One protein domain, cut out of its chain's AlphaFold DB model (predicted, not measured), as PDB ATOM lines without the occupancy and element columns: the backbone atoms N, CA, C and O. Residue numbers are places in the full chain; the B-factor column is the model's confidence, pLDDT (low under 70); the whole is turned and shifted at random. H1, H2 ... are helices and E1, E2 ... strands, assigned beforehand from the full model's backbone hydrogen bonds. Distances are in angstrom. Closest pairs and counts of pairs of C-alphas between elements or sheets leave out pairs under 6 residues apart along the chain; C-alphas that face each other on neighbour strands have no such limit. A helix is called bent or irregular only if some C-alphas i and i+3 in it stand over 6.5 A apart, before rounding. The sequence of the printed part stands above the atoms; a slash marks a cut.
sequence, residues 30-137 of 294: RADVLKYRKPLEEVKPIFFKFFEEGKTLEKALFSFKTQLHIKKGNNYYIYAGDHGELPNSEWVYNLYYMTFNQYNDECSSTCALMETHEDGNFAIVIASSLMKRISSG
ATOM      1  N   ARG A  30      76.609 145.227 193.151       69.38
ATOM      2  CA  ARG A  30      75.542 146.162 192.777       69.38
ATOM      3  C   ARG A  30      76.128 147.507 192.371       69.38
ATOM      4  O   ARG A  30      77.143 147.927 192.918       69.38
ATOM      5  N   ALA A  31      75.498 148.188 191.417       68.19
ATOM      6  CA  ALA A  31      76.021 149.432 190.840       68.19
ATOM      7  C   ALA A  31      76.249 150.548 191.882       68.19
ATOM      8  O   ALA A  31      77.200 151.320 191.780       68.19
ATOM      9  N   ASP A  32      75.408 150.607 192.915       65.19
ATOM     10  CA  ASP A  32      75.530 151.519 194.054       65.19
ATOM     11  C   ASP A  32      76.767 151.251 194.923       65.19
ATOM     12  O   ASP A  32      77.265 152.182 195.550       65.19
ATOM     13  N   VAL A  33      77.290 150.023 194.919       66.19
ATOM     14  CA  VAL A  33      78.531 149.628 195.608       66.19
ATOM     15  C   VAL A  33      79.742 149.741 194.677       66.19
ATOM     16  O   VAL A  33      80.793 150.238 195.079       66.19
ATOM     17  N   LEU A  34      79.602 149.316 193.417       71.88
ATOM     18  CA  LEU A  34      80.695 149.265 192.439       71.88
ATOM     19  C   LEU A  34      81.246 150.653 192.081       71.88
ATOM     20  O   LEU A  34      82.441 150.794 191.832       71.88
ATOM     21  N   LYS A  35      80.428 151.705 192.165       73.38
ATOM     22  CA  LYS A  35      80.880 153.098 192.004       73.38
ATOM     23  C   LYS A  35      81.819 153.596 193.114       73.38
ATOM     24  O   LYS A  35      82.369 154.680 192.999       73.38
ATOM     25  N   TYR A  36      81.987 152.852 194.203       70.19
ATOM     26  CA  TYR A  36      82.960 153.163 195.261       70.19
ATOM     27  C   TYR A  36      84.116 152.163 195.287       70.19
ATOM     28  O   TYR A  36      85.007 152.243 196.132       70.19
ATOM     29  N   ARG A  37      84.109 151.183 194.378       72.31
ATOM     30  CA  ARG A  37      85.160 150.181 194.305       72.31
ATOM     31  C   ARG A  37      86.472 150.846 193.908       72.31
ATOM     32  O   ARG A  37      86.520 151.679 193.009       72.31
ATOM     33  N   LYS A  38      87.552 150.456 194.581       76.19
ATOM     34  CA  LYS A  38      88.890 150.928 194.231       76.19
ATOM     35  C   LYS A  38      89.288 150.418 192.850       76.19
ATOM     36  O   LYS A  38      89.061 149.229 192.597       76.19
ATOM     37  N   PRO A  39      89.933 151.262 192.026       86.69
ATOM     38  CA  PRO A  39      90.528 150.833 190.770       86.69
ATOM     39  C   PRO A  39      91.398 149.594 190.962       86.69
ATOM     40  O   PRO A  39      92.132 149.487 191.947       86.69
ATOM     41  N   LEU A  40      91.276 148.644 190.038       84.56
ATOM     42  CA  LEU A  40      92.043 147.405 190.073       84.56
ATOM     43  C   LEU A  40      93.542 147.706 189.948       84.56
ATOM     44  O   LEU A  40      93.948 148.643 189.263       84.56
ATOM     45  N   GLU A  41      94.381 146.868 190.556       82.44
ATOM     46  CA  GLU A  41      95.844 147.045 190.526       82.44
ATOM     47  C   GLU A  41      96.414 147.064 189.096       82.44
ATOM     48  O   GLU A  41      97.428 147.704 188.839       82.44
ATOM     49  N   GLU A  42      95.730 146.430 188.138       87.75
ATOM     50  CA  GLU A  42      96.082 146.456 186.713       87.75
ATOM     51  C   GLU A  42      95.846 147.813 186.029       87.75
ATOM     52  O   GLU A  42      96.460 148.100 185.002       87.75
ATOM     53  N   VAL A  43      94.997 148.675 186.595       87.88
ATOM     54  CA  VAL A  43      94.686 150.004 186.045       87.88
ATOM     55  C   VAL A  43      95.844 150.972 186.290       87.88
ATOM     56  O   VAL A  43      96.216 151.746 185.407       87.88
ATOM     57  N   LYS A  44      96.462 150.899 187.471       88.00
ATOM     58  CA  LYS A  44      97.565 151.770 187.897       88.00
ATOM     59  C   LYS A  44      98.756 151.822 186.919       88.00
ATOM     60  O   LYS A  44      99.114 152.931 186.517       88.00
ATOM     61  N   PRO A  45      99.357 150.699 186.472       88.00
ATOM     62  CA  PRO A  45     100.488 150.739 185.540       88.00
ATOM     63  C   PRO A  45     100.123 151.332 184.171       88.00
ATOM     64  O   PRO A  45     100.976 151.923 183.515       88.00
ATOM     65  N   ILE A  46      98.861 151.225 183.742       91.75
ATOM     66  CA  ILE A  46      98.401 151.815 182.477       91.75
ATOM     67  C   ILE A  46      98.418 153.345 182.572       91.75
ATOM     68  O   ILE A  46      98.890 154.014 181.652       91.75
ATOM     69  N   PHE A  47      97.951 153.900 183.694       88.38
ATOM     70  CA  PHE A  47      97.996 155.343 183.926       88.38
ATOM     71  C   PHE A  47      99.426 155.864 184.072       88.38
ATOM     72  O   PHE A  47      99.733 156.898 183.489       88.38
ATOM     73  N   PHE A  48     100.324 155.125 184.732       84.38
ATOM     74  CA  PHE A  48     101.743 155.496 184.759       84.38
ATOM     75  C   PHE A  48     102.350 155.583 183.365       84.38
ATOM     76  O   PHE A  48     102.963 156.594 183.042       84.38
ATOM     77  N   LYS A  49     102.076 154.604 182.500       85.25
ATOM     78  CA  LYS A  49     102.524 154.661 181.108       85.25
ATOM     79  C   LYS A  49     101.989 155.898 180.374       85.25
ATOM     80  O   LYS A  49     102.703 156.516 179.593       85.25
ATOM     81  N   PHE A  50     100.739 156.294 180.616       82.06
ATOM     82  CA  PHE A  50     100.187 157.518 180.025       82.06
ATOM     83  C   PHE A  50     100.871 158.786 180.524       82.06
ATOM     84  O   PHE A  50     101.059 159.713 179.737       82.06
ATOM     85  N   PHE A  51     101.248 158.826 181.799       81.19
ATOM     86  CA  PHE A  51     101.989 159.947 182.365       81.19
ATOM     87  C   PHE A  51     103.418 160.010 181.809       81.19
ATOM     88  O   PHE A  51     103.868 161.087 181.434       81.19
ATOM     89  N   GLU A  52     104.088 158.864 181.651       71.88
ATOM     90  CA  GLU A  52     105.399 158.755 180.987       71.88
ATOM     91  C   GLU A  52     105.350 159.211 179.519       71.88
ATOM     92  O   GLU A  52     106.272 159.858 179.031       71.88
ATOM     93  N   GLU A  53     104.245 158.935 178.820       73.81
ATOM     94  CA  GLU A  53     103.973 159.430 177.463       73.81
ATOM     95  C   GLU A  53     103.629 160.939 177.420       73.81
ATOM     96  O   GLU A  53     103.344 161.474 176.346       73.81
ATOM     97  N   GLY A  54     103.621 161.633 178.565       63.19
ATOM     98  CA  GLY A  54     103.352 163.069 178.666       63.19
ATOM     99  C   GLY A  54     101.878 163.448 178.496       63.19
ATOM    100  O   GLY A  54     101.563 164.583 178.132       63.19
ATOM    101  N   LYS A  55     100.942 162.515 178.710       74.56
ATOM    102  CA  LYS A  55      99.508 162.821 178.608       74.56
ATOM    103  C   LYS A  55      99.041 163.619 179.823       74.56
ATOM    104  O   LYS A  55      99.329 163.253 180.958       74.56
ATOM    105  N   THR A  56      98.233 164.654 179.570       74.44
ATOM    106  CA  THR A  56      97.478 165.349 180.629       74.44
ATOM    107  C   THR A  56      96.529 164.370 181.322       74.44
ATOM    108  O   THR A  56      96.150 163.346 180.741       74.44
ATOM    109  N   LEU A  57      96.095 164.695 182.539       81.31
ATOM    110  CA  LEU A  57      95.169 163.865 183.314       81.31
ATOM    111  C   LEU A  57      93.876 163.574 182.535       81.31
ATOM    112  O   LEU A  57      93.438 162.420 182.482       81.31
ATOM    113  N   GLU A  58      93.300 164.575 181.853       80.62
ATOM    114  CA  GLU A  58      92.093 164.358 181.047       80.62
ATOM    115  C   GLU A  58      92.376 163.480 179.829       80.62
ATOM    116  O   GLU A  58      91.584 162.592 179.513       80.62
ATOM    117  N   LYS A  59      93.517 163.680 179.154       79.75
ATOM    118  CA  LYS A  59      93.908 162.861 177.996       79.75
ATOM    119  C   LYS A  59      94.195 161.418 178.394       79.75
ATOM    120  O   LYS A  59      93.849 160.508 177.637       79.75
ATOM    121  N   ALA A  60      94.801 161.192 179.557       84.69
ATOM    122  CA  ALA A  60      95.051 159.867 180.108       84.69
ATOM    123  C   ALA A  60      93.727 159.149 180.403       84.69
ATOM    124  O   ALA A  60      93.506 158.037 179.918       84.69
ATOM    125  N   LEU A  61      92.799 159.818 181.096       89.81
ATOM    126  CA  LEU A  61      91.480 159.264 181.405       89.81
ATOM    127  C   LEU A  61      90.648 159.004 180.138       89.81
ATOM    128  O   LEU A  61      90.031 157.947 180.000       89.81
ATOM    129  N   PHE A  62      90.665 159.928 179.178       90.56
ATOM    130  CA  PHE A  62      89.984 159.762 177.894       90.56
ATOM    131  C   PHE A  62      90.559 158.593 177.082       90.56
ATOM    132  O   PHE A  62      89.809 157.780 176.532       90.56
ATOM    133  N   SER A  63      91.890 158.472 177.041       91.12
ATOM    134  CA  SER A  63      92.580 157.358 176.381       91.12
ATOM    135  C   SER A  63      92.188 156.027 177.017       91.12
ATOM    136  O   SER A  63      91.850 155.082 176.305       91.12
ATOM    137  N   PHE A  64      92.163 155.971 178.350       94.62
ATOM    138  CA  PHE A  64      91.752 154.785 179.091       94.62
ATOM    139  C   PHE A  64      90.299 154.397 178.792       94.62
ATOM    140  O   PHE A  64      90.014 153.253 178.441       94.62
ATOM    141  N   LYS A  65      89.377 155.366 178.839       93.12
ATOM    142  CA  LYS A  65      87.955 155.162 178.524       93.12
ATOM    143  C   LYS A  65      87.757 154.614 177.110       93.12
ATOM    144  O   LYS A  65      86.963 153.698 176.905       93.12
ATOM    145  N   THR A  66      88.515 155.136 176.148       92.94
ATOM    146  CA  THR A  66      88.490 154.673 174.753       92.94
ATOM    147  C   THR A  66      88.989 153.232 174.635       92.94
ATOM    148  O   THR A  66      88.334 152.404 174.002       92.94
ATOM    149  N   GLN A  67      90.104 152.897 175.293       92.94
ATOM    150  CA  GLN A  67      90.625 151.527 175.329       92.94
ATOM    151  C   GLN A  67      89.627 150.554 175.967       92.94
ATOM    152  O   GLN A  67      89.406 149.463 175.439       92.94
ATOM    153  N   LEU A  68      88.977 150.959 177.060       91.50
ATOM    154  CA  LEU A  68      87.971 150.150 177.741       91.50
ATOM    155  C   LEU A  68      86.742 149.911 176.855       91.50
ATOM    156  O   LEU A  68      86.246 148.786 176.785       91.50
ATOM    157  N   HIS A  69      86.283 150.937 176.134       90.94
ATOM    158  CA  HIS A  69      85.171 150.829 175.191       90.94
ATOM    159  C   HIS A  69      85.476 149.840 174.058       90.94
ATOM    160  O   HIS A  69      84.652 148.982 173.748       90.94
ATOM    161  N   ILE A  70      86.682 149.902 173.484       92.88
ATOM    162  CA  ILE A  70      87.130 148.951 172.455       92.88
ATOM    163  C   ILE A  70      87.203 147.528 173.029       92.88
ATOM    164  O   ILE A  70      86.720 146.587 172.406       92.88
ATOM    165  N   LYS A  71      87.768 147.366 174.233       92.00
ATOM    166  CA  LYS A  71      87.975 146.057 174.874       92.00
ATOM    167  C   LYS A  71      86.663 145.363 175.249       92.00
ATOM    168  O   LYS A  71      86.565 144.147 175.124       92.00
ATOM    169  N   LYS A  72      85.680 146.107 175.765       89.31
ATOM    170  CA  LYS A  72      84.434 145.542 176.319       89.31
ATOM    171  C   LYS A  72      83.256 145.585 175.334       89.31
ATOM    172  O   LYS A  72      82.266 144.886 175.558       89.31
ATOM    173  N   GLY A  73      83.347 146.368 174.255       91.75
ATOM    174  CA  GLY A  73      82.324 146.457 173.209       91.75
ATOM    175  C   GLY A  73      80.943 146.804 173.770       91.75
ATOM    176  O   GLY A  73      80.804 147.723 174.574       91.75
ATOM    177  N   ASN A  74      79.922 146.024 173.404       89.00
ATOM    178  CA  ASN A  74      78.535 146.234 173.848       89.00
ATOM    179  C   ASN A  74      78.355 146.177 175.374       89.00
ATOM    180  O   ASN A  74      77.420 146.771 175.906       89.00
ATOM    181  N   ASN A  75      79.262 145.505 176.090       87.12
ATOM    182  CA  ASN A  75      79.199 145.408 177.547       87.12
ATOM    183  C   ASN A  75      79.820 146.622 178.250       87.12
ATOM    184  O   ASN A  75      79.791 146.681 179.476       87.12
ATOM    185  N   TYR A  76      80.376 147.588 177.510       87.50
ATOM    186  CA  TYR A  76      81.055 148.762 178.062       87.50
ATOM    187  C   TYR A  76      80.260 149.449 179.180       87.50
ATOM    188  O   TYR A  76      80.821 149.727 180.235       87.50
ATOM    189  N   TYR A  77      78.954 149.663 178.993       83.44
ATOM    190  CA  TYR A  77      78.112 150.372 179.961       83.44
ATOM    191  C   TYR A  77      78.029 149.685 181.331       83.44
ATOM    192  O   TYR A  77      77.860 150.365 182.337       83.44
ATOM    193  N   ILE A  78      78.196 148.360 181.378       80.62
ATOM    194  CA  ILE A  78      78.220 147.591 182.628       80.62
ATOM    195  C   ILE A  78      79.511 147.891 183.399       80.62
ATOM    196  O   ILE A  78      79.475 148.123 184.603       80.62
ATOM    197  N   TYR A  79      80.645 147.943 182.698       82.56
ATOM    198  CA  TYR A  79      81.961 148.198 183.295       82.56
ATOM    199  C   TYR A  79      82.213 149.682 183.574       82.56
ATOM    200  O   TYR A  79      82.941 150.015 184.499       82.56
ATOM    201  N   ALA A  80      81.589 150.586 182.818       82.31
ATOM    202  CA  ALA A  80      81.715 152.025 183.028       82.31
ATOM    203  C   ALA A  80      81.112 152.495 184.364       82.31
ATOM    204  O   ALA A  80      81.478 153.561 184.849       82.31
ATOM    205  N   GLY A  81      80.189 151.717 184.944       78.12
ATOM    206  CA  GLY A  81      79.622 151.965 186.272       78.12
ATOM    207  C   GLY A  81      80.427 151.365 187.432       78.12
ATOM    208  O   GLY A  81      80.069 151.594 188.585       78.12
ATOM    209  N   ASP A  82      81.485 150.597 187.151       83.44
ATOM    210  CA  ASP A  82      82.381 150.029 188.161       83.44
ATOM    211  C   ASP A  82      83.668 150.859 188.237       83.44
ATOM    212  O   ASP A  82      84.483 150.834 187.313       83.44
ATOM    213  N   HIS A  83      83.884 151.568 189.350       82.19
ATOM    214  CA  HIS A  83      85.111 152.346 189.562       82.19
ATOM    215  C   HIS A  83      86.368 151.472 189.684       82.19
ATOM    216  O   HIS A  83      87.479 151.960 189.484       82.19
ATOM    217  N   GLY A  84      86.205 150.170 189.942       83.62
ATOM    218  CA  GLY A  84      87.279 149.194 189.825       83.62
ATOM    219  C   GLY A  84      87.822 149.078 188.401       83.62
ATOM    220  O   GLY A  84      89.029 148.939 188.207       83.62
ATOM    221  N   GLU A  85      86.941 149.161 187.409       87.88
ATOM    222  CA  GLU A  85      87.273 148.968 185.995       87.88
ATOM    223  C   GLU A  85      87.512 150.298 185.275       87.88
ATOM    224  O   GLU A  85      88.387 150.368 184.414       87.88
ATOM    225  N   LEU A  86      86.767 151.352 185.629       89.69
ATOM    226  CA  LEU A  86      86.920 152.707 185.101       89.69
ATOM    227  C   LEU A  86      87.123 153.712 186.250       89.69
ATOM    228  O   LEU A  86      86.141 154.121 186.871       89.69
ATOM    229  N   PRO A  87      88.361 154.157 186.525       90.19
ATOM    230  CA  PRO A  87      88.614 155.144 187.569       90.19
ATOM    231  C   PRO A  87      87.986 156.501 187.230       90.19
ATOM    232  O   PRO A  87      87.810 156.858 186.062       90.19
ATOM    233  N   ASN A  88      87.695 157.286 188.265       85.81
ATOM    234  CA  ASN A  88      87.214 158.657 188.123       85.81
ATOM    235  C   ASN A  88      88.379 159.662 188.000       85.81
ATOM    236  O   ASN A  88      89.544 159.337 188.236       85.81
ATOM    237  N   SER A  89      88.062 160.904 187.628       82.62
ATOM    238  CA  SER A  89      89.055 161.979 187.473       82.62
ATOM    239  C   SER A  89      89.812 162.282 188.766       82.62
ATOM    240  O   SER A  89      91.013 162.522 188.724       82.62
ATOM    241  N   GLU A  90      89.127 162.222 189.907       81.00
ATOM    242  CA  GLU A  90      89.716 162.439 191.229       81.00
ATOM    243  C   GLU A  90      90.796 161.402 191.554       81.00
ATOM    244  O   GLU A  90      91.873 161.750 192.031       81.00
ATOM    245  N   TRP A  91      90.558 160.127 191.248       86.88
ATOM    246  CA  TRP A  91      91.550 159.081 191.456       86.88
ATOM    247  C   TRP A  91      92.762 159.266 190.545       86.88
ATOM    248  O   TRP A  91      93.887 159.098 191.004       86.88
ATOM    249  N   VAL A  92      92.556 159.643 189.280       83.88
ATOM    250  CA  VAL A  92      93.658 159.905 188.335       83.88
ATOM    251  C   VAL A  92      94.506 161.086 188.805       83.88
ATOM    252  O   VAL A  92      95.733 160.999 188.787       83.88
ATOM    253  N   TYR A  93      93.859 162.150 189.285       79.06
ATOM    254  CA  TYR A  93      94.521 163.293 189.910       79.06
ATOM    255  C   TYR A  93      95.332 162.849 191.134       79.06
ATOM    256  O   TYR A  93      96.541 163.052 191.188       79.06
ATOM    257  N   ASN A  94      94.703 162.156 192.083       78.81
ATOM    258  CA  ASN A  94      95.369 161.706 193.302       78.81
ATOM    259  C   ASN A  94      96.519 160.736 193.019       78.81
ATOM    260  O   ASN A  94      97.572 160.865 193.632       78.81
ATOM    261  N   LEU A  95      96.362 159.797 192.082       81.25
ATOM    262  CA  LEU A  95      97.432 158.887 191.676       81.25
ATOM    263  C   LEU A  95      98.642 159.672 191.170       81.25
ATOM    264  O   LEU A  95      99.775 159.377 191.551       81.25
ATOM    265  N   TYR A  96      98.397 160.669 190.324       71.75
ATOM    266  CA  TYR A  96      99.441 161.513 189.774       71.75
ATOM    267  C   TYR A  96     100.152 162.291 190.891       71.75
ATOM    268  O   TYR A  96     101.347 162.102 191.103       71.75
ATOM    269  N   TYR A  97      99.424 163.062 191.702       68.31
ATOM    270  CA  TYR A  97     100.011 163.872 192.778       68.31
ATOM    271  C   TYR A  97     100.652 163.049 193.900       68.31
ATOM    272  O   TYR A  97     101.701 163.437 194.401       68.31
ATOM    273  N   MET A  98     100.085 161.900 194.285       69.88
ATOM    274  CA  MET A  98     100.712 161.014 195.274       69.88
ATOM    275  C   MET A  98     102.057 160.488 194.787       69.88
ATOM    276  O   MET A  98     102.980 160.362 195.583       69.88
ATOM    277  N   THR A  99     102.189 160.233 193.487       66.06
ATOM    278  CA  THR A  99     103.465 159.813 192.896       66.06
ATOM    279  C   THR A  99     104.504 160.938 192.968       66.06
ATOM    280  O   THR A  99     105.661 160.684 193.293       66.06
ATOM    281  N   PHE A 100     104.087 162.194 192.765       62.22
ATOM    282  CA  PHE A 100     104.944 163.375 192.941       62.22
ATOM    283  C   PHE A 100     105.309 163.649 194.407       62.22
ATOM    284  O   PHE A 100     106.459 163.958 194.714       62.22
ATOM    285  N   ASN A 101     104.355 163.518 195.326       58.22
ATOM    286  CA  ASN A 101     104.586 163.760 196.748       58.22
ATOM    287  C   ASN A 101     105.462 162.678 197.371       58.22
ATOM    288  O   ASN A 101     106.364 163.011 198.129       58.22
ATOM    289  N   GLN A 102     105.281 161.415 196.982       64.06
ATOM    290  CA  GLN A 102     106.167 160.337 197.407       64.06
ATOM    291  C   GLN A 102     107.631 160.644 197.046       64.06
ATOM    292  O   GLN A 102     108.519 160.459 197.872       64.06
ATOM    293  N   TYR A 103     107.884 161.186 195.853       55.62
ATOM    294  CA  TYR A 103     109.226 161.612 195.454       55.62
ATOM    295  C   TYR A 103     109.777 162.757 196.328       55.62
ATOM    296  O   TYR A 103     110.955 162.756 196.686       55.62
ATOM    297  N   ASN A 104     108.938 163.726 196.708       57.19
ATOM    298  CA  ASN A 104     109.326 164.821 197.607       57.19
ATOM    299  C   ASN A 104     109.622 164.341 199.033       57.19
ATOM    300  O   ASN A 104     110.601 164.784 199.640       57.19
ATOM    301  N   ASP A 105     108.810 163.414 199.540       61.69
ATOM    302  CA  ASP A 105     108.982 162.799 200.855       61.69
ATOM    303  C   ASP A 105     110.282 161.986 200.910       61.69
ATOM    304  O   ASP A 105     111.059 162.122 201.853       61.69
ATOM    305  N   GLU A 106     110.580 161.212 199.862       63.50
ATOM    306  CA  GLU A 106     111.853 160.489 199.716       63.50
ATOM    307  C   GLU A 106     113.065 161.441 199.664       63.50
ATOM    308  O   GLU A 106     114.158 161.092 200.116       63.50
ATOM    309  N   CYS A 107     112.877 162.665 199.163       50.44
ATOM    310  CA  CYS A 107     113.918 163.689 199.099       50.44
ATOM    311  C   CYS A 107     114.041 164.550 200.371       50.44
ATOM    312  O   CYS A 107     114.966 165.370 200.449       50.44
ATOM    313  N   SER A 108     113.133 164.405 201.348       64.56
ATOM    314  CA  SER A 108     112.996 165.274 202.535       64.56
ATOM    315  C   SER A 108     112.977 166.778 202.200       64.56
ATOM    316  O   SER A 108     113.429 167.617 202.984       64.56
ATOM    317  N   SER A 109     112.533 167.129 200.991       63.06
ATOM    318  CA  SER A 109     112.546 168.480 200.425       63.06
ATOM    319  C   SER A 109     111.675 168.510 199.167       63.06
ATOM    320  O   SER A 109     111.569 167.504 198.471       63.06
ATOM    321  N   THR A 110     111.103 169.665 198.816       62.12
ATOM    322  CA  THR A 110     110.294 169.839 197.594       62.12
ATOM    323  C   THR A 110     111.156 169.765 196.332       62.12
ATOM    324  O   THR A 110     111.604 170.787 195.811       62.12
ATOM    325  N   CYS A 111     111.486 168.562 195.883       54.38
ATOM    326  CA  CYS A 111     112.383 168.282 194.762       54.38
ATOM    327  C   CYS A 111     111.662 168.085 193.429       54.38
ATOM    328  O   CYS A 111     112.316 168.120 192.396       54.38
ATOM    329  N   ALA A 112     110.348 167.928 193.426       53.91
ATOM    330  CA  ALA A 112     109.507 167.959 192.248       53.91
ATOM    331  C   ALA A 112     108.303 168.869 192.509       53.91
ATOM    332  O   ALA A 112     107.628 168.749 193.533       53.91
ATOM    333  N   LEU A 113     108.041 169.779 191.580       51.75
ATOM    334  CA  LEU A 113     106.898 170.682 191.592       51.75
ATOM    335  C   LEU A 113     106.208 170.599 190.236       51.75
ATOM    336  O   LEU A 113     106.876 170.551 189.204       51.75
ATOM    337  N   MET A 114     104.878 170.597 190.239       53.50
ATOM    338  CA  MET A 114     104.097 170.758 189.023       53.50
ATOM    339  C   MET A 114     103.094 171.888 189.201       53.50
ATOM    340  O   MET A 114     102.302 171.865 190.141       53.50
ATOM    341  N   GLU A 115     103.091 172.825 188.260       49.38
ATOM    342  CA  GLU A 115     102.085 173.878 188.172       49.38
ATOM    343  C   GLU A 115     101.311 173.751 186.865       49.38
ATOM    344  O   GLU A 115     101.885 173.474 185.813       49.38
ATOM    345  N   THR A 116      99.995 173.936 186.945       46.22
ATOM    346  CA  THR A 116      99.130 174.033 185.767       46.22
ATOM    347  C   THR A 116      98.907 175.511 185.475       46.22
ATOM    348  O   THR A 116      98.460 176.251 186.347       46.22
ATOM    349  N   HIS A 117      99.250 175.942 184.268       49.66
ATOM    350  CA  HIS A 117      99.018 177.291 183.774       49.66
ATOM    351  C   HIS A 117      97.554 177.483 183.347       49.66
ATOM    352  O   HIS A 117      96.821 176.528 183.088       49.66
ATOM    353  N   GLU A 118      97.127 178.745 183.259       53.56
ATOM    354  CA  GLU A 118      95.750 179.153 182.926       53.56
ATOM    355  C   GLU A 118      95.258 178.642 181.559       53.56
ATOM    356  O   GLU A 118      94.058 178.541 181.319       53.56
ATOM    357  N   ASP A 119      96.179 178.293 180.663       49.00
ATOM    358  CA  ASP A 119      95.911 177.739 179.335       49.00
ATOM    359  C   ASP A 119      95.731 176.207 179.331       49.00
ATOM    360  O   ASP A 119      95.522 175.608 178.272       49.00
ATOM    361  N   GLY A 120      95.794 175.565 180.502       42.69
ATOM    362  CA  GLY A 120      95.700 174.114 180.663       42.69
ATOM    363  C   GLY A 120      96.999 173.365 180.352       42.69
ATOM    364  O   GLY A 120      97.015 172.132 180.393       42.69
ATOM    365  N   ASN A 121      98.092 174.074 180.051       40.25
ATOM    366  CA  ASN A 121      99.420 173.476 179.995       40.25
ATOM    367  C   ASN A 121      99.977 173.320 181.411       40.25
ATOM    368  O   ASN A 121      99.574 174.020 182.332       40.25
ATOM    369  N   PHE A 122     100.926 172.409 181.601       44.97
ATOM    370  CA  PHE A 122     101.572 172.223 182.896       44.97
ATOM    371  C   PHE A 122     103.092 172.264 182.757       44.97
ATOM    372  O   PHE A 122     103.654 171.817 181.756       44.97
ATOM    373  N   ALA A 123     103.754 172.808 183.773       41.03
ATOM    374  CA  ALA A 123     105.200 172.814 183.912       41.03
ATOM    375  C   ALA A 123     105.584 171.861 185.045       41.03
ATOM    376  O   ALA A 123     105.080 171.993 186.158       41.03
ATOM    377  N   ILE A 124     106.469 170.903 184.759       48.78
ATOM    378  CA  ILE A 124     107.042 170.004 185.765       48.78
ATOM    379  C   ILE A 124     108.497 170.406 185.974       48.78
ATOM    380  O   ILE A 124     109.299 170.366 185.042       48.78
ATOM    381  N   VAL A 125     108.839 170.764 187.205       48.38
ATOM    382  CA  VAL A 125     110.197 171.106 187.618       48.38
ATOM    383  C   VAL A 125     110.683 170.033 188.577       48.38
ATOM    384  O   VAL A 125     110.117 169.871 189.653       48.38
ATOM    385  N   ILE A 126     111.741 169.313 188.205       52.72
ATOM    386  CA  ILE A 126     112.402 168.335 189.077       52.72
ATOM    387  C   ILE A 126     113.824 168.828 189.356       52.72
ATOM    388  O   ILE A 126     114.649 168.921 188.453       52.72
ATOM    389  N   ALA A 127     114.101 169.150 190.615       53.22
ATOM    390  CA  ALA A 127     115.386 169.601 191.122       53.22
ATOM    391  C   ALA A 127     115.793 168.741 192.326       53.22
ATOM    392  O   ALA A 127     115.359 168.969 193.459       53.22
ATOM    393  N   SER A 128     116.660 167.756 192.084       53.66
ATOM    394  CA  SER A 128     117.195 166.901 193.148       53.66
ATOM    395  C   SER A 128     117.951 167.715 194.208       53.66
ATOM    396  O   SER A 128     118.483 168.795 193.938       53.66
ATOM    397  N   SER A 129     118.073 167.182 195.425       56.25
ATOM    398  CA  SER A 129     118.822 167.833 196.513       56.25
ATOM    399  C   SER A 129     120.285 168.133 196.150       56.25
ATOM    400  O   SER A 129     120.864 169.090 196.661       56.25
ATOM    401  N   LEU A 130     120.892 167.353 195.246       50.47
ATOM    402  CA  LEU A 130     122.231 167.627 194.720       50.47
ATOM    403  C   LEU A 130     122.226 168.796 193.723       50.47
ATOM    404  O   LEU A 130     123.048 169.699 193.862       50.47
ATOM    405  N   MET A 131     121.277 168.820 192.782       48.47
ATOM    406  CA  MET A 131     121.104 169.928 191.833       48.47
ATOM    407  C   MET A 131     120.864 171.252 192.554       48.47
ATOM    408  O   MET A 131     121.498 172.246 192.222       48.47
ATOM    409  N   LYS A 132     120.028 171.254 193.599       55.19
ATOM    410  CA  LYS A 132     119.783 172.441 194.430       55.19
ATOM    411  C   LYS A 132     121.060 172.968 195.085       55.19
ATOM    412  O   LYS A 132     121.302 174.169 195.057       55.19
ATOM    413  N   ARG A 133     121.901 172.079 195.630       57.59
ATOM    414  CA  ARG A 133     123.185 172.463 196.244       57.59
ATOM    415  C   ARG A 133     124.164 173.047 195.225       57.59
ATOM    416  O   ARG A 133     124.782 174.069 195.505       57.59
ATOM    417  N   ILE A 134     124.285 172.433 194.049       46.16
ATOM    418  CA  ILE A 134     125.190 172.899 192.986       46.16
ATOM    419  C   ILE A 134     124.696 174.231 192.397       46.16
ATOM    420  O   ILE A 134     125.471 175.182 192.325       46.16
ATOM    421  N   SER A 135     123.397 174.335 192.100       50.78
ATOM    422  CA  SER A 135     122.730 175.561 191.636       50.78
ATOM    423  C   SER A 135     122.887 176.724 192.616       50.78
ATOM    424  O   SER A 135     123.093 177.857 192.188       50.78
ATOM    425  N   SER A 136     122.851 176.457 193.927       54.03
ATOM    426  CA  SER A 136     123.069 177.491 194.946       54.03
ATOM    427  C   SER A 136     124.528 177.950 195.082       54.03
ATOM    428  O   SER A 136     124.772 179.015 195.642       54.03
ATOM    429  N   GLY A 137     125.494 177.159 194.597       45.94
ATOM    430  CA  GLY A 137     126.929 177.406 194.786       45.94
ATOM    431  C   GLY A 137     127.686 177.887 193.545       45.94
ATOM    432  O   GLY A 137     128.774 178.438 193.693       45.94
TER     433      GLY A 137
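Overview. This is residues 30 to 137 of the 294 residues of a protein of Aphis glycines (UniProt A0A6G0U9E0). A two-stranded hairpin, E1 and E2, packs beside the second half of helix H4, whose first part packs on a helical hairpin of H2 and the kinked H3. Short H1 lies toward one end of this elongated model and H5 makes the other. The printed part has 108 residues, in the order H1 H2 H3 H4 E1 E2 H5, mostly helix; the sheet E1 - E2 is antiparallel. It is loose, with a radius of gyration of the C-alphas of 17.2 A and spans of 61 by 27 by 22 A.

Along the chain. E1 is residues 112 to 116 and E2 residues 122 to 126. H4, residues 89 to 106, measures 25.9 A from C-alpha 89 at (89.055, 161.979, 187.473). H3, residues 57 to 80, measures 17.9 A; it is irregular, with C-alphas 71 and 74 9.5 A apart and a kink of 130 degrees near residue 74. H2 is residues 43 to 52, 14.7 A. H1, residues 31 to 34, begins at (76.021, 149.432, 190.840). H5, residues 129 to 137, ends at (126.929, 177.406, 194.786).

Arrangement. In the hairpin E1 and E2, N 113 and O 125 are 2.8 A apart, within hydrogen-bond range. The closest C-alphas of H4 and E1, Asn 104 and Ala 112, are 6.2 A apart. H3 touches H4 with residues 57 to 61 alone, at a steep tilt of 47 degrees, opposite ways; the closest C-alphas, Leu 57 and Val 92, are 6.6 A apart. The hairpin H2 and H3 touches, closest at the C-alphas of Phe 50 and Ala 60, 5.6 A, at a shallow tilt of 34 degrees, only just short of steep. H1 and H2 are apart, and so are H4 and H5. Every O i to N i+4 pair is within hydrogen-bond range in H2, H4 and H5, and 14 of 20 in H3; H1 is too short for one.

Size, cuts and confidence. The farthest C-alphas, of Asn 74 and Gly 137, are 61.3 A apart. The printed part has no cut and no long link. Mean pLDDT of the printed part is 71.9; residues 30 to 33, 54 and 97 to 137 are under 70.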